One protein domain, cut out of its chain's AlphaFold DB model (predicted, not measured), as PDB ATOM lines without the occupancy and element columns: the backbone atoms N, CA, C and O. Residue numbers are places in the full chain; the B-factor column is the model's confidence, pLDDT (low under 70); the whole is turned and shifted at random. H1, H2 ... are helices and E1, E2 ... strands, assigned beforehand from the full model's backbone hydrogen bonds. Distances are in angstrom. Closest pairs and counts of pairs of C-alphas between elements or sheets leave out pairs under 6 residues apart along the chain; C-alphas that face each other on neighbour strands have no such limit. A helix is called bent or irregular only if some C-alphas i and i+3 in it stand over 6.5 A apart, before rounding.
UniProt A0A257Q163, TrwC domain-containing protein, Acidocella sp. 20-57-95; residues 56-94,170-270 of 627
ATOM      1  N   GLY A  56     -53.273 -31.446  -1.596       66.81
ATOM      2  CA  GLY A  56     -53.439 -31.611  -0.146       66.81
ATOM      3  C   GLY A  56     -52.475 -32.603   0.525       66.81
ATOM      4  O   GLY A  56     -52.195 -32.441   1.711       66.81
ATOM      5  N   ARG A  57     -51.879 -33.560  -0.206       76.75
ATOM      6  CA  ARG A  57     -50.934 -34.548   0.369       76.75
ATOM      7  C   ARG A  57     -49.483 -34.085   0.424       76.75
ATOM      8  O   ARG A  57     -48.694 -34.635   1.183       76.75
ATOM      9  N   ILE A  58     -49.120 -33.050  -0.333       82.88
ATOM     10  CA  ILE A  58     -47.748 -32.509  -0.351       82.88
ATOM     11  C   ILE A  58     -47.280 -32.132   1.064       82.88
ATOM     12  O   ILE A  58     -46.143 -32.405   1.449       82.88
ATOM     13  N   HIS A  59     -48.166 -31.540   1.867       85.19
ATOM     14  CA  HIS A  59     -47.852 -31.177   3.249       85.19
ATOM     15  C   HIS A  59     -47.784 -32.391   4.184       85.19
ATOM     16  O   HIS A  59     -46.981 -32.385   5.117       85.19
ATOM     17  N   GLU A  60     -48.569 -33.439   3.918       89.94
ATOM     18  CA  GLU A  60     -48.482 -34.718   4.634       89.94
ATOM     19  C   GLU A  60     -47.116 -35.368   4.389       89.94
ATOM     20  O   GLU A  60     -46.463 -35.787   5.338       89.94
ATOM     21  N   TRP A  61     -46.622 -35.372   3.149       89.44
ATOM     22  CA  TRP A  61     -45.288 -35.890   2.830       89.44
ATOM     23  C   TRP A  61     -44.166 -35.094   3.485       89.44
ATOM     24  O   TRP A  61     -43.206 -35.683   3.972       89.44
ATOM     25  N   GLY A  62     -44.300 -33.767   3.551       89.31
ATOM     26  CA  GLY A  62     -43.371 -32.927   4.306       89.31
ATOM     27  C   GLY A  62     -43.334 -33.298   5.792       89.31
ATOM     28  O   GLY A  62     -42.256 -33.401   6.372       89.31
ATOM     29  N   ALA A  63     -44.495 -33.557   6.401       92.31
ATOM     30  CA  ALA A  63     -44.583 -34.009   7.789       92.31
ATOM     31  C   ALA A  63     -44.014 -35.428   7.983       92.31
ATOM     32  O   ALA A  63     -43.275 -35.662   8.937       92.31
ATOM     33  N   LEU A  64     -44.285 -36.353   7.056       94.25
ATOM     34  CA  LEU A  64     -43.716 -37.703   7.061       94.25
ATOM     35  C   LEU A  64     -42.193 -37.678   6.941       94.25
ATOM     36  O   LEU A  64     -41.515 -38.374   7.690       94.25
ATOM     37  N   TYR A  65     -41.647 -36.850   6.047       93.25
ATOM     38  CA  TYR A  65     -40.202 -36.660   5.926       93.25
ATOM     39  C   TYR A  65     -39.592 -36.224   7.262       93.25
ATOM     40  O   TYR A  65     -38.608 -36.811   7.705       93.25
ATOM     41  N   GLN A  66     -40.207 -35.252   7.940       94.69
ATOM     42  CA  GLN A  66     -39.761 -34.797   9.260       94.69
ATOM     43  C   GLN A  66     -39.851 -35.905  10.319       94.69
ATOM     44  O   GLN A  66     -38.939 -36.043  11.131       94.69
ATOM     45  N   ALA A  67     -40.904 -36.726  10.296       95.56
ATOM     46  CA  ALA A  67     -41.049 -37.853  11.216       95.56
ATOM     47  C   ALA A  67     -39.969 -38.923  10.990       95.56
ATOM     48  O   ALA A  67     -39.338 -39.374  11.948       95.56
ATOM     49  N   TYR A  68     -39.694 -39.286   9.733       95.44
ATOM     50  CA  TYR A  68     -38.614 -40.214   9.393       95.44
ATOM     51  C   TYR A  68     -37.245 -39.636   9.737       95.44
ATOM     52  O   TYR A  68     -36.419 -40.349  10.303       95.44
ATOM     53  N   LEU A  69     -36.996 -38.358   9.450       93.44
ATOM     54  CA  LEU A  69     -35.754 -37.685   9.823       93.44
ATOM     55  C   LEU A  69     -35.546 -37.732  11.341       93.44
ATOM     56  O   LEU A  69     -34.482 -38.135  11.799       93.44
ATOM     57  N   ALA A  70     -36.577 -37.401  12.121       93.38
ATOM     58  CA  ALA A  70     -36.535 -37.488  13.577       93.38
ATOM     59  C   ALA A  70     -36.236 -38.915  14.063       93.38
ATOM     60  O   ALA A  70     -35.465 -39.098  15.003       93.38
ATOM     61  N   ASN A  71     -36.809 -39.933  13.415       92.19
ATOM     62  CA  ASN A  71     -36.570 -41.331  13.763       92.19
ATOM     63  C   ASN A  71     -35.122 -41.767  13.487       92.19
ATOM     64  O   ASN A  71     -34.492 -42.369  14.353       92.19
ATOM     65  N   HIS A  72     -34.566 -41.409  12.325       91.44
ATOM     66  CA  HIS A  72     -33.168 -41.702  11.994       91.44
ATOM     67  C   HIS A  72     -32.199 -40.957  12.919       91.44
ATOM     68  O   HIS A  72     -31.233 -41.540  13.396       91.44
ATOM     69  N   LEU A  73     -32.480 -39.694  13.250       90.88
ATOM     70  CA  LEU A  73     -31.687 -38.931  14.216       90.88
ATOM     71  C   LEU A  73     -31.653 -39.616  15.595       90.88
ATOM     72  O   LEU A  73     -30.577 -39.770  16.176       90.88
ATOM     73  N   ARG A  74     -32.799 -40.102  16.090       89.56
ATOM     74  CA  ARG A  74     -32.870 -40.875  17.345       89.56
ATOM     75  C   ARG A  74     -32.066 -42.169  17.285       89.56
ATOM     76  O   ARG A  74     -31.397 -42.497  18.260       89.56
ATOM     77  N   ALA A  75     -32.071 -42.859  16.143       88.69
ATOM     78  CA  ALA A  75     -31.266 -44.064  15.929       88.69
ATOM     79  C   ALA A  75     -29.746 -43.805  15.989       88.69
ATOM     80  O   ALA A  75     -28.977 -44.745  16.155       88.69
ATOM     81  N   HIS A  76     -29.315 -42.540  15.912       88.88
ATOM     82  CA  HIS A  76     -27.928 -42.113  16.121       88.88
ATOM     83  C   HIS A  76     -27.702 -41.387  17.467       88.88
ATOM     84  O   HIS A  76     -26.687 -40.711  17.666       88.88
ATOM     85  N   GLY A  77     -28.647 -41.506  18.406       88.38
ATOM     86  CA  GLY A  77     -28.545 -40.945  19.756       88.38
ATOM     87  C   GLY A  77     -28.821 -39.444  19.839       88.38
ATOM     88  O   GLY A  77     -28.487 -38.809  20.837       88.38
ATOM     89  N   VAL A  78     -29.411 -38.846  18.802       89.62
ATOM     90  CA  VAL A  78     -29.764 -37.423  18.810       89.62
ATOM     91  C   VAL A  78     -31.119 -37.234  19.489       89.62
ATOM     92  O   VAL A  78     -32.122 -37.828  19.091       89.62
ATOM     93  N   THR A  79     -31.171 -36.358  20.492       88.56
ATOM     94  CA  THR A  79     -32.435 -35.929  21.102       88.56
ATOM     95  C   THR A  79     -33.196 -35.018  20.142       88.56
ATOM     96  O   THR A  79     -32.704 -33.953  19.757       88.56
ATOM     97  N   VAL A  80     -34.404 -35.441  19.765       91.44
ATOM     98  CA  VAL A  80     -35.285 -34.716  18.842       91.44
ATOM     99  C   VAL A  80     -36.652 -34.504  19.478       91.44
ATOM    100  O   VAL A  80     -37.252 -35.448  19.998       91.44
ATOM    101  N   GLU A  81     -37.163 -33.285  19.361       92.12
ATOM    102  CA  GLU A  81     -38.498 -32.876  19.790       92.12
ATOM    103  C   GLU A  81     -39.330 -32.355  18.609       92.12
ATOM    104  O   GLU A  81     -38.799 -31.958  17.568       92.12
ATOM    105  N   LEU A  82     -40.654 -32.360  18.770       93.69
ATOM    106  CA  LEU A  82     -41.565 -31.635  17.889       93.69
ATOM    107  C   LEU A  82     -41.607 -30.171  18.342       93.69
ATOM    108  O   LEU A  82     -42.125 -29.869  19.416       93.69
ATOM    109  N   ASP A  83     -41.094 -29.256  17.524       88.44
ATOM    110  CA  ASP A  83     -41.088 -27.832  17.860       88.44
ATOM    111  C   ASP A  83     -42.496 -27.236  17.769       88.44
ATOM    112  O   ASP A  83     -43.128 -27.247  16.714       88.44
ATOM    113  N   ALA A  84     -42.989 -26.657  18.863       81.56
ATOM    114  CA  ALA A  84     -44.350 -26.124  18.926       81.56
ATOM    115  C   ALA A  84     -44.596 -24.928  17.984       81.56
ATOM    116  O   ALA A  84     -45.745 -24.653  17.634       81.56
ATOM    117  N   ARG A  85     -43.537 -24.208  17.585       76.88
ATOM    118  CA  ARG A  85     -43.619 -22.994  16.757       76.88
ATOM    119  C   ARG A  85     -43.589 -23.301  15.262       76.88
ATOM    120  O   ARG A  85     -44.337 -22.698  14.500       76.88
ATOM    121  N   THR A  86     -42.685 -24.176  14.842       80.44
ATOM    122  CA  THR A  86     -42.455 -24.540  13.437       80.44
ATOM    123  C   THR A  86     -43.173 -25.826  13.044       80.44
ATOM    124  O   THR A  86     -43.384 -26.055  11.855       80.44
ATOM    125  N   GLU A  87     -43.590 -26.632  14.025       88.62
ATOM    126  CA  GLU A  87     -44.222 -27.942  13.845       88.62
ATOM    127  C   GLU A  87     -43.339 -28.921  13.045       88.62
ATOM    128  O   GLU A  87     -43.840 -29.764  12.296       88.62
ATOM    129  N   MET A  88     -42.017 -28.776  13.189       89.69
ATOM    130  CA  MET A  88     -40.973 -29.586  12.554       89.69
ATOM    131  C   MET A  88     -40.104 -30.283  13.607       89.69
ATOM    132  O   MET A  88     -40.178 -29.971  14.799       89.69
ATOM    133  N   ALA A  89     -39.269 -31.225  13.163       92.06
ATOM    134  CA  ALA A  89     -38.273 -31.848  14.022       92.06
ATOM    135  C   ALA A  89     -37.219 -30.813  14.440       92.06
ATOM    136  O   ALA A  89     -36.629 -30.136  13.596       92.06
ATOM    137  N   LYS A  90     -36.967 -30.706  15.745       91.44
ATOM    138  CA  LYS A  90     -35.964 -29.810  16.322       91.44
ATOM    139  C   LYS A  90     -35.003 -30.588  17.201       91.44
ATOM    140  O   LYS A  90     -35.399 -31.474  17.953       91.44
ATOM    141  N   LEU A  91     -33.727 -30.239  17.095       90.88
ATOM    142  CA  LEU A  91     -32.671 -30.798  17.925       90.88
ATOM    143  C   LEU A  91     -32.563 -29.946  19.191       90.88
ATOM    144  O   LEU A  91     -32.081 -28.816  19.123       90.88
ATOM    145  N   SER A  92     -32.960 -30.487  20.343       84.12
ATOM    146  CA  SER A  92     -32.964 -29.748  21.619       84.12
ATOM    147  C   SER A  92     -31.558 -29.315  22.068       84.12
ATOM    148  O   SER A  92     -31.406 -28.398  22.868       84.12
ATOM    149  N   ALA A  93     -30.510 -29.947  21.529       85.25
ATOM    150  CA  ALA A  93     -29.114 -29.610  21.805       85.25
ATOM    151  C   ALA A  93     -28.633 -28.303  21.135       85.25
ATOM    152  O   ALA A  93     -27.547 -27.822  21.461       85.25
ATOM    153  N   VAL A  94     -29.394 -27.735  20.189       87.62
ATOM    154  CA  VAL A  94     -29.026 -26.496  19.486       87.62
ATOM    155  C   VAL A  94     -29.847 -25.322  20.038       87.62
ATOM    156  O   VAL A  94     -31.072 -25.344  19.920       87.62
ATOM    157  N   SER A 170     -20.479 -32.416  18.924       81.56
ATOM    158  CA  SER A 170     -21.262 -33.486  18.302       81.56
ATOM    159  C   SER A 170     -22.582 -33.646  19.055       81.56
ATOM    160  O   SER A 170     -22.598 -33.636  20.290       81.56
ATOM    161  N   VAL A 171     -23.682 -33.776  18.318       82.94
ATOM    162  CA  VAL A 171     -25.007 -34.110  18.864       82.94
ATOM    163  C   VAL A 171     -25.240 -35.621  18.905       82.94
ATOM    164  O   VAL A 171     -26.220 -36.065  19.490       82.94
ATOM    165  N   LEU A 172     -24.338 -36.405  18.301       85.38
ATOM    166  CA  LEU A 172     -24.414 -37.862  18.261       85.38
ATOM    167  C   LEU A 172     -24.045 -38.437  19.628       85.38
ATOM    168  O   LEU A 172     -23.029 -38.058  20.219       85.38
ATOM    169  N   ARG A 173     -24.866 -39.357  20.129       83.94
ATOM    170  CA  ARG A 173     -24.648 -40.054  21.404       83.94
ATOM    171  C   ARG A 173     -24.881 -41.554  21.198       83.94
ATOM    172  O   ARG A 173     -25.894 -42.067  21.665       83.94
ATOM    173  N   PRO A 174     -23.986 -42.256  20.478       75.75
ATOM    174  CA  PRO A 174     -24.152 -43.686  20.207       75.75
ATOM    175  C   PRO A 174     -24.209 -44.520  21.498       75.75
ATOM    176  O   PRO A 174     -24.984 -45.464  21.583       75.75
ATOM    177  N   ASP A 175     -23.493 -44.100  22.542       77.75
ATOM    178  CA  ASP A 175     -23.498 -44.774  23.849       77.75
ATOM    179  C   ASP A 175     -24.743 -44.443  24.697       77.75
ATOM    180  O   ASP A 175     -24.970 -45.035  25.748       77.75
ATOM    181  N   GLY A 176     -25.556 -43.479  24.249       69.94
ATOM    182  CA  GLY A 176     -26.785 -43.018  24.900       69.94
ATOM    183  C   GLY A 176     -28.054 -43.408  24.143       69.94
ATOM    184  O   GLY A 176     -29.085 -42.753  24.311       69.94
ATOM    185  N   LEU A 177     -27.984 -44.424  23.275       77.50
ATOM    186  CA  LEU A 177     -29.135 -44.913  22.520       77.50
ATOM    187  C   LEU A 177     -30.197 -45.468  23.471       77.50
ATOM    188  O   LEU A 177     -30.041 -46.535  24.059       77.50
ATOM    189  N   MET A 178     -31.311 -44.749  23.591       69.69
ATOM    190  CA  MET A 178     -32.507 -45.284  24.229       69.69
ATOM    191  C   MET A 178     -33.319 -46.055  23.185       69.69
ATOM    192  O   MET A 178     -33.633 -45.487  22.132       69.69
ATOM    193  N   PRO A 179     -33.672 -47.330  23.438       75.12
ATOM    194  CA  PRO A 179     -34.555 -48.059  22.544       75.12
ATOM    195  C   PRO A 179     -35.876 -47.299  22.411       75.12
ATOM    196  O   PRO A 179     -36.412 -46.774  23.390       75.12
ATOM    197  N   LEU A 180     -36.396 -47.227  21.183       77.38
ATOM    198  CA  LEU A 180     -37.701 -46.618  20.958       77.38
ATOM    199  C   LEU A 180     -38.766 -47.373  21.777       77.38
ATOM    200  O   LEU A 180     -38.700 -48.604  21.854       77.38
ATOM    201  N   PRO A 181     -39.769 -46.668  22.338       85.81
ATOM    202  CA  PRO A 181     -40.896 -47.304  23.018       85.81
ATOM    203  C   PRO A 181     -41.598 -48.330  22.122       85.81
ATOM    204  O   PRO A 181     -41.429 -48.312  20.897       85.81
ATOM    205  N   SER A 182     -42.438 -49.192  22.701       92.94
ATOM    206  CA  SER A 182     -43.244 -50.142  21.921       92.94
ATOM    207  C   SER A 182     -44.109 -49.414  20.882       92.94
ATOM    208  O   SER A 182     -44.386 -48.219  21.008       92.94
ATOM    209  N   ARG A 183     -44.558 -50.114  19.829       93.38
ATOM    210  CA  ARG A 183     -45.406 -49.487  18.797       93.38
ATOM    211  C   ARG A 183     -46.643 -48.823  19.403       93.38
ATOM    212  O   ARG A 183     -46.950 -47.695  19.046       93.38
ATOM    213  N   GLU A 184     -47.302 -49.499  20.336       94.50
ATOM    214  CA  GLU A 184     -48.472 -48.982  21.046       94.50
ATOM    215  C   GLU A 184     -48.153 -47.701  21.829       94.50
ATOM    216  O   GLU A 184     -48.824 -46.687  21.650       94.50
ATOM    217  N   GLN A 185     -47.064 -47.702  22.607       95.06
ATOM    218  CA  GLN A 185     -46.622 -46.524  23.358       95.06
ATOM    219  C   GLN A 185     -46.298 -45.346  22.434       95.06
ATOM    220  O   GLN A 185     -46.669 -44.211  22.728       95.06
ATOM    221  N   ARG A 186     -45.637 -45.599  21.295       94.75
ATOM    222  CA  ARG A 186     -45.344 -44.542  20.317       94.75
ATOM    223  C   ARG A 186     -46.616 -43.955  19.719       94.75
ATOM    224  O   ARG A 186     -46.709 -42.737  19.601       94.75
ATOM    225  N   LEU A 187     -47.585 -44.793  19.352       96.44
ATOM    226  CA  LEU A 187     -48.855 -44.319  18.800       96.44
ATOM    227  C   LEU A 187     -49.628 -43.472  19.818       96.44
ATOM    228  O   LEU A 187     -50.163 -42.436  19.431       96.44
ATOM    229  N   GLU A 188     -49.618 -43.838  21.104       96.75
ATOM    230  CA  GLU A 188     -50.241 -43.019  22.151       96.75
ATOM    231  C   GLU A 188     -49.530 -41.670  22.322       96.75
ATOM    232  O   GLU A 188     -50.179 -40.626  22.298       96.75
ATOM    233  N   ILE A 189     -48.195 -41.652  22.415       95.62
ATOM    234  CA  ILE A 189     -47.420 -40.401  22.513       95.62
ATOM    235  C   ILE A 189     -47.673 -39.513  21.286       95.62
ATOM    236  O   ILE A 189     -47.876 -38.304  21.420       95.62
ATOM    237  N   ALA A 190     -47.691 -40.102  20.088       96.50
ATOM    238  CA  ALA A 190     -47.932 -39.385  18.843       96.50
ATOM    239  C   ALA A 190     -49.350 -38.810  18.775       96.50
ATOM    240  O   ALA A 190     -49.525 -37.668  18.351       96.50
ATOM    241  N   PHE A 191     -50.354 -39.570  19.220       96.62
ATOM    242  CA  PHE A 191     -51.730 -39.102  19.334       96.62
ATOM    243  C   PHE A 191     -51.824 -37.890  20.271       96.62
ATOM    244  O   PHE A 191     -52.335 -36.846  19.861       96.62
ATOM    245  N   GLN A 192     -51.245 -37.974  21.475       95.75
ATOM    246  CA  GLN A 192     -51.228 -36.864  22.436       95.75
ATOM    247  C   GLN A 192     -50.509 -35.625  21.885       95.75
ATOM    248  O   GLN A 192     -50.999 -34.504  22.022       95.75
ATOM    249  N   ALA A 193     -49.380 -35.811  21.194       95.31
ATOM    250  CA  ALA A 193     -48.644 -34.719  20.558       95.31
ATOM    251  C   ALA A 193     -49.417 -34.075  19.392       95.31
ATOM    252  O   ALA A 193     -49.273 -32.878  19.133       95.31
ATOM    253  N   ALA A 194     -50.242 -34.849  18.685       95.81
ATOM    254  CA  ALA A 194     -51.007 -34.376  17.538       95.81
ATOM    255  C   ALA A 194     -52.325 -33.678  17.917       95.81
ATOM    256  O   ALA A 194     -52.795 -32.829  17.155       95.81
ATOM    257  N   LEU A 195     -52.906 -33.984  19.085       93.38
ATOM    258  CA  LEU A 195     -54.171 -33.404  19.555       93.38
ATOM    259  C   LEU A 195     -54.178 -31.859  19.542       93.38
ATOM    260  O   LEU A 195     -55.084 -31.288  18.929       93.38
ATOM    261  N   PRO A 196     -53.181 -31.146  20.113       91.25
ATOM    262  CA  PRO A 196     -53.133 -29.686  20.035       91.25
ATOM    263  C   PRO A 196     -52.988 -29.161  18.602       91.25
ATOM    264  O   PRO A 196     -53.526 -28.102  18.280       91.25
ATOM    265  N   LEU A 197     -52.272 -29.883  17.730       92.12
ATOM    266  CA  LEU A 197     -52.076 -29.487  16.331       92.12
ATOM    267  C   LEU A 197     -53.395 -29.546  15.557       92.12
ATOM    268  O   LEU A 197     -53.710 -28.621  14.806       92.12
ATOM    269  N   LEU A 198     -54.158 -30.624  15.763       93.00
ATOM    270  CA  LEU A 198     -55.486 -30.813  15.190       93.00
ATOM    271  C   LEU A 198     -56.475 -29.790  15.757       93.00
ATOM    272  O   LEU A 198     -57.176 -29.128  14.995       93.00
ATOM    273  N   GLY A 199     -56.484 -29.604  17.080       89.81
ATOM    274  CA  GLY A 199     -57.357 -28.654  17.770       89.81
ATOM    275  C   GLY A 199     -57.214 -27.224  17.241       89.81
ATOM    276  O   GLY A 199     -58.227 -26.572  16.982       89.81
ATOM    277  N   ARG A 200     -55.976 -26.775  16.976       87.06
ATOM    278  CA  ARG A 200     -55.693 -25.453  16.383       87.06
ATOM    279  C   ARG A 200     -56.264 -25.270  14.978       87.06
ATOM    280  O   ARG A 200     -56.574 -24.143  14.592       87.06
ATOM    281  N   GLN A 201     -56.435 -26.344  14.200       87.38
ATOM    282  CA  GLN A 201     -57.026 -26.229  12.859       87.38
ATOM    283  C   GLN A 201     -58.471 -25.725  12.913       87.38
ATOM    284  O   GLN A 201     -58.902 -25.014  12.000       87.38
ATOM    285  N   PHE A 202     -59.178 -26.032  14.003       86.75
ATOM    286  CA  PHE A 202     -60.559 -25.627  14.240       86.75
ATOM    287  C   PHE A 202     -60.701 -24.235  14.883       86.75
ATOM    288  O   PHE A 202     -61.817 -23.747  15.066       86.75
ATOM    289  N   ASP A 203     -59.609 -23.546  15.229       79.75
ATOM    290  CA  ASP A 203     -59.689 -22.186  15.797       79.75
ATOM    291  C   ASP A 203     -60.131 -21.149  14.762       79.75
ATOM    292  O   ASP A 203     -60.780 -20.157  15.094       79.75
ATOM    293  N   ARG A 204     -59.799 -21.393  13.490       72.06
ATOM    294  CA  ARG A 204     -60.120 -20.502  12.364       72.06
ATOM    295  C   ARG A 204     -61.107 -21.106  11.365       72.06
ATOM    296  O   ARG A 204     -61.517 -20.440  10.422       72.06
ATOM    297  N   ARG A 205     -61.450 -22.389  11.508       80.06
ATOM    298  CA  ARG A 205     -62.256 -23.142  10.535       80.06
ATOM    299  C   ARG A 205     -63.289 -23.999  11.255       80.06
ATOM    300  O   ARG A 205     -62.926 -24.770  12.128       80.06
ATOM    301  N   ALA A 206     -64.559 -23.899  10.859       83.00
ATOM    302  CA  ALA A 206     -65.611 -24.794  11.368       83.00
ATOM    303  C   ALA A 206     -65.473 -26.208  10.790       83.00
ATOM    304  O   ALA A 206     -65.849 -27.199  11.410       83.00
ATOM    305  N   VAL A 207     -64.924 -26.282   9.576       88.00
ATOM    306  CA  VAL A 207     -64.729 -27.509   8.817       88.00
ATOM    307  C   VAL A 207     -63.316 -27.503   8.251       88.00
ATOM    308  O   VAL A 207     -62.924 -26.563   7.552       88.00
ATOM    309  N   ILE A 208     -62.558 -28.554   8.538       90.44
ATOM    310  CA  ILE A 208     -61.210 -28.780   8.008       90.44
ATOM    311  C   ILE A 208     -61.243 -29.887   6.953       90.44
ATOM    312  O   ILE A 208     -62.244 -30.594   6.809       90.44
ATOM    313  N   ASP A 209     -60.171 -30.020   6.182       89.38
ATOM    314  CA  ASP A 209     -60.026 -31.140   5.257       89.38
ATOM    315  C   ASP A 209     -59.527 -32.390   5.996       89.38
ATOM    316  O   ASP A 209     -58.785 -32.294   6.974       89.38
ATOM    317  N   GLY A 210     -59.881 -33.582   5.518       90.25
ATOM    318  CA  GLY A 210     -59.320 -34.831   6.033       90.25
ATOM    319  C   GLY A 210     -57.790 -34.861   5.945       90.25
ATOM    320  O   GLY A 210     -57.140 -35.428   6.823       90.25
ATOM    321  N   ALA A 211     -57.204 -34.193   4.943       89.44
ATOM    322  CA  ALA A 211     -55.755 -34.033   4.835       89.44
ATOM    323  C   ALA A 211     -55.148 -33.264   6.025       89.44
ATOM    324  O   ALA A 211     -54.060 -33.613   6.478       89.44
ATOM    325  N   ASP A 212     -55.852 -32.272   6.587       92.31
ATOM    326  CA  ASP A 212     -55.373 -31.522   7.756       92.31
ATOM    327  C   ASP A 212     -55.199 -32.444   8.977       92.31
ATOM    328  O   ASP A 212     -54.202 -32.351   9.696       92.31
ATOM    329  N   ALA A 213     -56.131 -33.382   9.179       94.25
ATOM    330  CA  ALA A 213     -56.042 -34.370  10.253       94.25
ATOM    331  C   ALA A 213     -54.871 -35.344  10.052       94.25
ATOM    332  O   ALA A 213     -54.148 -35.647  11.003       94.25
ATOM    333  N   ARG A 214     -54.620 -35.773   8.808       94.75
ATOM    334  CA  ARG A 214     -53.463 -36.619   8.474       94.75
ATOM    335  C   ARG A 214     -52.133 -35.900   8.685       94.75
ATOM    336  O   ARG A 214     -51.194 -36.491   9.207       94.75
ATOM    337  N   ILE A 215     -52.055 -34.615   8.337       94.81
ATOM    338  CA  ILE A 215     -50.869 -33.781   8.586       94.81
ATOM    339  C   ILE A 215     -50.606 -33.668  10.092       94.81
ATOM    340  O   ILE A 215     -49.460 -33.806  10.516       94.81
ATOM    341  N   ALA A 216     -51.646 -33.447  10.904       95.12
ATOM    342  CA  ALA A 216     -51.513 -33.419  12.360       95.12
ATOM    343  C   ALA A 216     -51.008 -34.766  12.905       95.12
ATOM    344  O   ALA A 216     -50.058 -34.782  13.686       95.12
ATOM    345  N   ALA A 217     -51.572 -35.885  12.438       96.50
ATOM    346  CA  ALA A 217     -51.122 -37.232  12.793       96.50
ATOM    347  C   ALA A 217     -49.643 -37.473  12.434       96.50
ATOM    348  O   ALA A 217     -48.858 -37.896  13.283       96.50
ATOM    349  N   ALA A 218     -49.235 -37.138  11.205       96.38
ATOM    350  CA  ALA A 218     -47.849 -37.267  10.757       96.38
ATOM    351  C   ALA A 218     -46.883 -36.399  11.581       96.38
ATOM    352  O   ALA A 218     -45.784 -36.837  11.913       96.38
ATOM    353  N   LYS A 219     -47.298 -35.189  11.972       96.06
ATOM    354  CA  LYS A 219     -46.515 -34.325  12.866       96.06
ATOM    355  C   LYS A 219     -46.415 -34.883  14.283       96.06
ATOM    356  O   LYS A 219     -45.350 -34.785  14.881       96.06
ATOM    357  N   GLY A 220     -47.463 -35.517  14.809       96.12
ATOM    358  CA  GLY A 220     -47.403 -36.216  16.098       96.12
ATOM    359  C   GLY A 220     -46.316 -37.291  16.137       96.12
ATOM    360  O   GLY A 220     -45.590 -37.411  17.123       96.12
ATOM    361  N   LEU A 221     -46.123 -38.009  15.026       96.38
ATOM    362  CA  LEU A 221     -45.066 -39.019  14.893       96.38
ATOM    363  C   LEU A 221     -43.648 -38.434  14.958       96.38
ATOM    364  O   LEU A 221     -42.712 -39.165  15.281       96.38
ATOM    365  N   ILE A 222     -43.465 -37.125  14.737       95.44
ATOM    366  CA  ILE A 222     -42.177 -36.460  14.985       95.44
ATOM    367  C   ILE A 222     -41.790 -36.612  16.456       95.44
ATOM    368  O   ILE A 222     -40.623 -36.876  16.726       95.44
ATOM    369  N   ALA A 223     -42.736 -36.501  17.394       92.38
ATOM    370  CA  ALA A 223     -42.467 -36.591  18.829       92.38
ATOM    371  C   ALA A 223     -42.169 -38.025  19.299       92.38
ATOM    372  O   ALA A 223     -41.293 -38.220  20.137       92.38
ATOM    373  N   ALA A 224     -42.865 -39.021  18.748       89.06
ATOM    374  CA  ALA A 224     -42.812 -40.397  19.247       89.06
ATOM    375  C   ALA A 224     -41.907 -41.348  18.443       89.06
ATOM    376  O   ALA A 224     -41.497 -42.387  18.957       89.06
ATOM    377  N   GLY A 225     -41.606 -41.003  17.189       89.50
ATOM    378  CA  GLY A 225     -40.973 -41.893  16.217       89.50
ATOM    379  C   GLY A 225     -41.997 -42.606  15.329       89.50
ATOM    380  O   GLY A 225     -43.064 -43.024  15.781       89.50
ATOM    381  N   ILE A 226     -41.649 -42.753  14.050       92.94
ATOM    382  CA  ILE A 226     -42.450 -43.438  13.030       92.94
ATOM    383  C   ILE A 226     -41.849 -44.815  12.743       92.94
ATOM    384  O   ILE A 226     -40.642 -44.925  12.538       92.94
ATOM    385  N   GLY A 227     -42.673 -45.866  12.733       89.69
ATOM    386  CA  GLY A 227     -42.247 -47.168  12.213       89.69
ATOM    387  C   GLY A 227     -42.421 -47.220  10.700       89.69
ATOM    388  O   GLY A 227     -41.505 -47.548   9.952       89.69
ATOM    389  N   GLU A 228     -43.607 -46.836  10.245       93.19
ATOM    390  CA  GLU A 228     -44.024 -46.934   8.850       93.19
ATOM    391  C   GLU A 228     -45.109 -45.904   8.526       93.19
ATOM    392  O   GLU A 228     -45.805 -45.409   9.411       93.19
ATOM    393  N   ALA A 229     -45.304 -45.607   7.239       91.12
ATOM    394  CA  ALA A 229     -46.271 -44.599   6.808       91.12
ATOM    395  C   ALA A 229     -47.715 -44.884   7.276       91.12
ATOM    396  O   ALA A 229     -48.465 -43.942   7.531       91.12
ATOM    397  N   ARG A 230     -48.098 -46.161   7.454       93.75
ATOM    398  CA  ARG A 230     -49.437 -46.546   7.947       93.75
ATOM    399  C   ARG A 230     -49.691 -46.193   9.418       93.75
ATOM    400  O   ARG A 230     -50.837 -46.231   9.855       93.75
ATOM    401  N   ASP A 231     -48.675 -45.788  10.182       95.56
ATOM    402  CA  ASP A 231     -48.886 -45.277  11.544       95.56
ATOM    403  C   ASP A 231     -49.709 -43.966  11.543       95.56
ATOM    404  O   ASP A 231     -50.426 -43.684  12.502       95.56
ATOM    405  N   VAL A 232     -49.707 -43.208  10.434       95.94
ATOM    406  CA  VAL A 232     -50.603 -42.049  10.241       95.94
ATOM    407  C   VAL A 232     -52.072 -42.476  10.251       95.94
ATOM    408  O   VAL A 232     -52.918 -41.772  10.810       95.94
ATOM    409  N   ASP A 233     -52.386 -43.628   9.660       95.81
ATOM    410  CA  ASP A 233     -53.751 -44.149   9.599       95.81
ATOM    411  C   ASP A 233     -54.230 -44.565  10.992       95.81
ATOM    412  O   ASP A 233     -55.361 -44.255  11.359       95.81
ATOM    413  N   ALA A 234     -53.352 -45.172  11.799       96.81
ATOM    414  CA  ALA A 234     -53.658 -45.549  13.178       96.81
ATOM    415  C   ALA A 234     -53.994 -44.330  14.055       96.81
ATOM    416  O   ALA A 234     -54.987 -44.343  14.778       96.81
ATOM    417  N   ILE A 235     -53.228 -43.238  13.946       96.88
ATOM    418  CA  ILE A 235     -53.514 -41.999  14.695       96.88
ATOM    419  C   ILE A 235     -54.782 -41.320  14.164       96.88
ATOM    420  O   ILE A 235     -55.599 -40.826  14.937       96.88
ATOM    421  N   THR A 236     -54.986 -41.323  12.844       96.12
ATOM    422  CA  THR A 236     -56.207 -40.772  12.238       96.12
ATOM    423  C   THR A 236     -57.449 -41.557  12.674       96.12
ATOM    424  O   THR A 236     -58.505 -40.965  12.893       96.12
ATOM    425  N   GLN A 237     -57.331 -42.876  12.833       96.44
ATOM    426  CA  GLN A 237     -58.378 -43.725  13.393       96.44
ATOM    427  C   GLN A 237     -58.614 -43.411  14.876       96.44
ATOM    428  O   GLN A 237     -59.759 -43.209  15.274       96.44
ATOM    429  N   ALA A 238     -57.554 -43.233  15.667       96.12
ATOM    430  CA  ALA A 238     -57.680 -42.805  17.057       96.12
ATOM    431  C   ALA A 238     -58.400 -41.447  17.186       96.12
ATOM    432  O   ALA A 238     -59.233 -41.283  18.073       96.12
ATOM    433  N   PHE A 239     -58.173 -40.491  16.273       96.56
ATOM    434  CA  PHE A 239     -58.952 -39.242  16.233       96.56
ATOM    435  C   PHE A 239     -60.447 -39.478  15.989       96.56
ATOM    436  O   PHE A 239     -61.280 -38.775  16.561       96.56
ATOM    437  N   ARG A 240     -60.808 -40.444  15.136       95.31
ATOM    438  CA  ARG A 240     -62.215 -40.790  14.868       95.31
ATOM    439  C   ARG A 240     -62.904 -41.358  16.103       95.31
ATOM    440  O   ARG A 240     -64.061 -41.037  16.336       95.31
ATOM    441  N   GLU A 241     -62.194 -42.178  16.867       95.12
ATOM    442  CA  GLU A 241     -62.737 -42.884  18.030       95.12
ATOM    443  C   GLU A 241     -62.767 -42.011  19.286       95.12
ATOM    444  O   GLU A 241     -63.743 -42.030  20.030       95.12
ATOM    445  N   ARG A 242     -61.704 -41.234  19.517       94.69
ATOM    446  CA  ARG A 242     -61.481 -40.499  20.774       94.69
ATOM    447  C   ARG A 242     -61.770 -39.004  20.667       94.69
ATOM    448  O   ARG A 242     -61.874 -38.334  21.687       94.69
ATOM    449  N   GLY A 243     -61.909 -38.473  19.453       93.19
ATOM    450  CA  GLY A 243     -62.169 -37.056  19.229       93.19
ATOM    451  C   GLY A 243     -60.953 -36.163  19.481       93.19
ATOM    452  O   GLY A 243     -59.801 -36.568  19.312       93.19
ATOM    453  N   VAL A 244     -61.226 -34.909  19.838       91.81
ATOM    454  CA  VAL A 244     -60.226 -33.876  20.118       91.81
ATOM    455  C   VAL A 244     -60.667 -33.006  21.295       91.81
ATOM    456  O   VAL A 244     -61.855 -32.763  21.493       91.81
ATOM    457  N   GLN A 245     -59.703 -32.489  22.053       85.44
ATOM    458  CA  GLN A 245     -59.948 -31.486  23.087       85.44
ATOM    459  C   GLN A 245     -60.160 -30.106  22.452       85.44
ATOM    460  O   GLN A 245     -59.290 -29.570  21.759       85.44
ATOM    461  N   ARG A 246     -61.325 -29.507  22.700       85.25
ATOM    462  CA  ARG A 246     -61.695 -28.165  22.243       85.25
ATOM    463  C   ARG A 246     -62.153 -27.353  23.443       85.25
ATOM    464  O   ARG A 246     -63.167 -27.655  24.052       85.25
ATOM    465  N   ARG A 247     -61.423 -26.276  23.749       77.44
ATOM    466  CA  ARG A 247     -61.808 -25.294  24.785       77.44
ATOM    467  C   ARG A 247     -62.031 -25.911  26.181       77.44
ATOM    468  O   ARG A 247     -62.843 -25.405  26.942       77.44
ATOM    469  N   GLY A 248     -61.289 -26.969  26.514       82.25
ATOM    470  CA  GLY A 248     -61.421 -27.684  27.789       82.25
ATOM    471  C   GLY A 248     -62.544 -28.725  27.822       82.25
ATOM    472  O   GLY A 248     -62.797 -29.293  28.878       82.25
ATOM    473  N   GLU A 249     -63.203 -28.984  26.690       85.56
ATOM    474  CA  GLU A 249     -64.209 -30.035  26.530       85.56
ATOM    475  C   GLU A 249     -63.744 -31.082  25.510       85.56
ATOM    476  O   GLU A 249     -63.093 -30.755  24.511       85.56
ATOM    477  N   ASP A 250     -64.129 -32.339  25.721       89.19
ATOM    478  CA  ASP A 250     -63.981 -33.385  24.712       89.19
ATOM    479  C   ASP A 250     -65.030 -33.206  23.607       89.19
ATOM    480  O   ASP A 250     -66.235 -33.124  23.859       89.19
ATOM    481  N   ALA A 251     -64.571 -33.158  22.357       92.44
ATOM    482  CA  ALA A 251     -65.421 -33.030  21.186       92.44
ATOM    483  C   ALA A 251     -65.157 -34.181  20.209       92.44
ATOM    484  O   ALA A 251     -64.053 -34.344  19.685       92.44
ATOM    485  N   ALA A 252     -66.195 -34.969  19.928       95.38
ATOM    486  CA  ALA A 252     -66.123 -36.012  18.914       95.38
ATOM    487  C   ALA A 252     -66.001 -35.393  17.514       95.38
ATOM    488  O   ALA A 252     -66.573 -34.335  17.231       95.38
ATOM    489  N   LEU A 253     -65.268 -36.067  16.629       96.06
ATOM    490  CA  LEU A 253     -65.107 -35.638  15.243       96.06
ATOM    491  C   LEU A 253     -66.203 -36.232  14.360       96.06
ATOM    492  O   LEU A 253     -66.456 -37.433  14.372       96.06
ATOM    493  N   ILE A 254     -66.796 -35.389  13.526       95.06
ATOM    494  CA  ILE A 254     -67.766 -35.767  12.506       95.06
ATOM    495  C   ILE A 254     -67.054 -35.705  11.159       95.06
ATOM    496  O   ILE A 254     -66.584 -34.647  10.736       95.06
ATOM    497  N   TRP A 255     -66.985 -36.847  10.482       94.81
ATOM    498  CA  TRP A 255     -66.326 -36.995   9.189       94.81
ATOM    499  C   TRP A 255     -67.383 -37.181   8.105       94.81
ATOM    500  O   TRP A 255     -68.239 -38.053   8.223       94.81
ATOM    501  N   GLY A 256     -67.304 -36.400   7.032       92.12
ATOM    502  CA  GLY A 256     -68.246 -36.473   5.918       92.12
ATOM    503  C   GLY A 256     -67.552 -36.332   4.573       92.12
ATOM    504  O   GLY A 256     -66.441 -35.808   4.487       92.12
ATOM    505  N   ARG A 257     -68.203 -36.797   3.507       90.69
ATOM    506  CA  ARG A 257     -67.818 -36.441   2.138       90.69
ATOM    507  C   ARG A 257     -68.624 -35.226   1.716       90.69
ATOM    508  O   ARG A 257     -69.839 -35.209   1.883       90.69
ATOM    509  N   VAL A 258     -67.938 -34.215   1.205       86.00
ATOM    510  CA  VAL A 258     -68.558 -33.000   0.675       86.00
ATOM    511  C   VAL A 258     -68.019 -32.731  -0.724       86.00
ATOM    512  O   VAL A 258     -66.863 -33.076  -0.987       86.00
ATOM    513  N   PRO A 259     -68.788 -32.075  -1.606       80.38
ATOM    514  CA  PRO A 259     -68.271 -31.631  -2.892       80.38
ATOM    515  C   PRO A 259     -67.021 -30.763  -2.692       80.38
ATOM    516  O   PRO A 259     -67.026 -29.767  -1.961       80.38
ATOM    517  N   GLY A 260     -65.916 -31.183  -3.289       70.12
ATOM    518  CA  GLY A 260     -64.667 -30.438  -3.336       70.12
ATOM    519  C   GLY A 260     -64.569 -29.573  -4.588       70.12
ATOM    520  O   GLY A 260     -65.527 -29.384  -5.342       70.12
ATOM    521  N   ARG A 261     -63.380 -29.008  -4.816       60.03
ATOM    522  CA  ARG A 261     -63.113 -28.221  -6.026       60.03
ATOM    523  C   ARG A 261     -63.172 -29.131  -7.257       60.03
ATOM    524  O   ARG A 261     -62.778 -30.291  -7.188       60.03
ATOM    525  N   GLN A 262     -63.654 -28.590  -8.378       60.78
ATOM    526  CA  GLN A 262     -63.764 -29.309  -9.659       60.78
ATOM    527  C   GLN A 262     -64.678 -30.553  -9.616       60.78
ATOM    528  O   GLN A 262     -64.445 -31.516 -10.342       60.78
ATOM    529  N   GLY A 263     -65.698 -30.557  -8.746       66.50
ATOM    530  CA  GLY A 263     -66.696 -31.633  -8.682       66.50
ATOM    531  C   GLY A 263     -66.201 -32.941  -8.058       66.50
ATOM    532  O   GLY A 263     -66.887 -33.954  -8.149       66.50
ATOM    533  N   ARG A 264     -65.020 -32.949  -7.427       71.25
ATOM    534  CA  ARG A 264     -64.484 -34.133  -6.742       71.25
ATOM    535  C   ARG A 264     -64.847 -34.112  -5.273       71.25
ATOM    536  O   ARG A 264     -64.525 -33.142  -4.596       71.25
ATOM    537  N   ASP A 265     -65.439 -35.185  -4.767       82.69
ATOM    538  CA  ASP A 265     -65.681 -35.333  -3.334       82.69
ATOM    539  C   ASP A 265     -64.378 -35.209  -2.540       82.69
ATOM    540  O   ASP A 265     -63.351 -35.804  -2.879       82.69
ATOM    541  N   ARG A 266     -64.437 -34.462  -1.442       84.25
ATOM    542  CA  ARG A 266     -63.370 -34.367  -0.448       84.25
ATOM    543  C   ARG A 266     -63.876 -34.811   0.912       84.25
ATOM    544  O   ARG A 266     -65.061 -34.685   1.225       84.25
ATOM    545  N   VAL A 267     -62.962 -35.308   1.735       89.06
ATOM    546  CA  VAL A 267     -63.263 -35.619   3.131       89.06
ATOM    547  C   VAL A 267     -63.212 -34.322   3.924       89.06
ATOM    548  O   VAL A 267     -62.203 -33.625   3.928       89.06
ATOM    549  N   ALA A 268     -64.307 -34.001   4.593       91.62
ATOM    550  CA  ALA A 268     -64.425 -32.886   5.510       91.62
ATOM    551  C   ALA A 268     -64.551 -33.405   6.940       91.62
ATOM    552  O   ALA A 268     -65.145 -34.460   7.180       91.62
ATOM    553  N   VAL A 269     -64.000 -32.646   7.883       93.56
ATOM    554  CA  VAL A 269     -64.053 -32.959   9.311       93.56
ATOM    555  C   VAL A 269     -64.532 -31.732  10.070       93.56
ATOM    556  O   VAL A 269     -64.037 -30.631   9.840       93.56
ATOM    557  N   THR A 270     -65.488 -31.917  10.971       93.69
ATOM    558  CA  THR A 270     -65.949 -30.918  11.953       93.69
ATOM    559  C   THR A 270     -66.039 -31.570  13.333       93.69
ATOM    560  O   THR A 270     -65.825 -32.779  13.433       93.69
TER     561      THR A 270
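AT A GLANCE: This is residues 56 to 94 and 170 to 270 of the 627 residues of the protein "TrwC domain-containing protein" of Acidocella sp. 20-57-95 (UniProt A0A257Q163). What does the model look like? H3 is in the middle of a helical core, with H1 side by side with it and H2 and H4 crossing it; E1 and E2 form a hairpin near residues 219 to 224 of H3, and E5 and E6 form another near its residues 210 to 213. A third hairpin, E3 and E4, lies near residues 192 to 200 of H2, and E4 runs on into E5. What is the make-up? The printed part has 140 residues with four named helices and six named strands, in the order H1 E1 E2 H2 H3 H4 E3 E4 E5 E6; its three sheets are antiparallel pairs, and the class is mixed, helices and strands. How large is it? It is compact, with a radius of gyration of the C-alphas of 15.9 A, and elongated in outline, spanning 53 by 34 by 26 A.

IN THESE COORDINATES: Where do the helices run? H1, residues 58 to 75, begins at C-alpha 58 (-47.748, -32.509, -0.351) and is 25.9 A long. H2, residues 183 to 201, is 26.7 A long; H3, residues 210 to 224, 21.9 A; and H4, residues 231 to 242, 16.3 A. Where are the strands? E1 is residues 80 to 82, E2 89 to 91, E3 244 to 246 and E4 249 to 251. E5, residues 253 to 259, is 18.8 A long, and E6, residues 265 to 270, is 15.9 A long and ends at C-alpha 270 (-65.949, -30.918, 11.953).

HOW THE PARTS SIT: What does the hub, H3, touch? It touches H1 at a shallow tilt of 10 degrees, the same way, with C-alphas of Ala 67 and Ile 222 closest at 4.2 A. It touches H2 at a steep tilt of 50 degrees, opposite ways, closest at Ala 190 and Gly 220, 4.2 A between C-alphas. Residues 232 to 236 of H4 touch it, closest at the C-alphas of Ala 217 and Val 232, 5.5 A. How do the strands pair? N 81 and O 90 of E1 and E2 are 2.9 A apart, N 246 and O 249 of E3 and E4 2.8 A, and N 254 and O 270 of E5 and E6 2.8 A. Are the helices even? Every O i to N i+4 pair is within hydrogen-bond range in H1 and H4, against 12 of 15 in H2 and 8 of 11 in H3. H2 has a kink of 33 degrees near residue 193 and is only just irregular, with C-alphas 193 and 196 6.8 A apart.

THE WHOLE: Is there a cut? Residues 95 to 169 are not printed, and C-alphas 94 and 170 are 10.5 A apart. Are any links long? Of the links that are printed whole, none is long. Where is confidence low? Residues 56, 176, 178 and 261 to 263 are under 70.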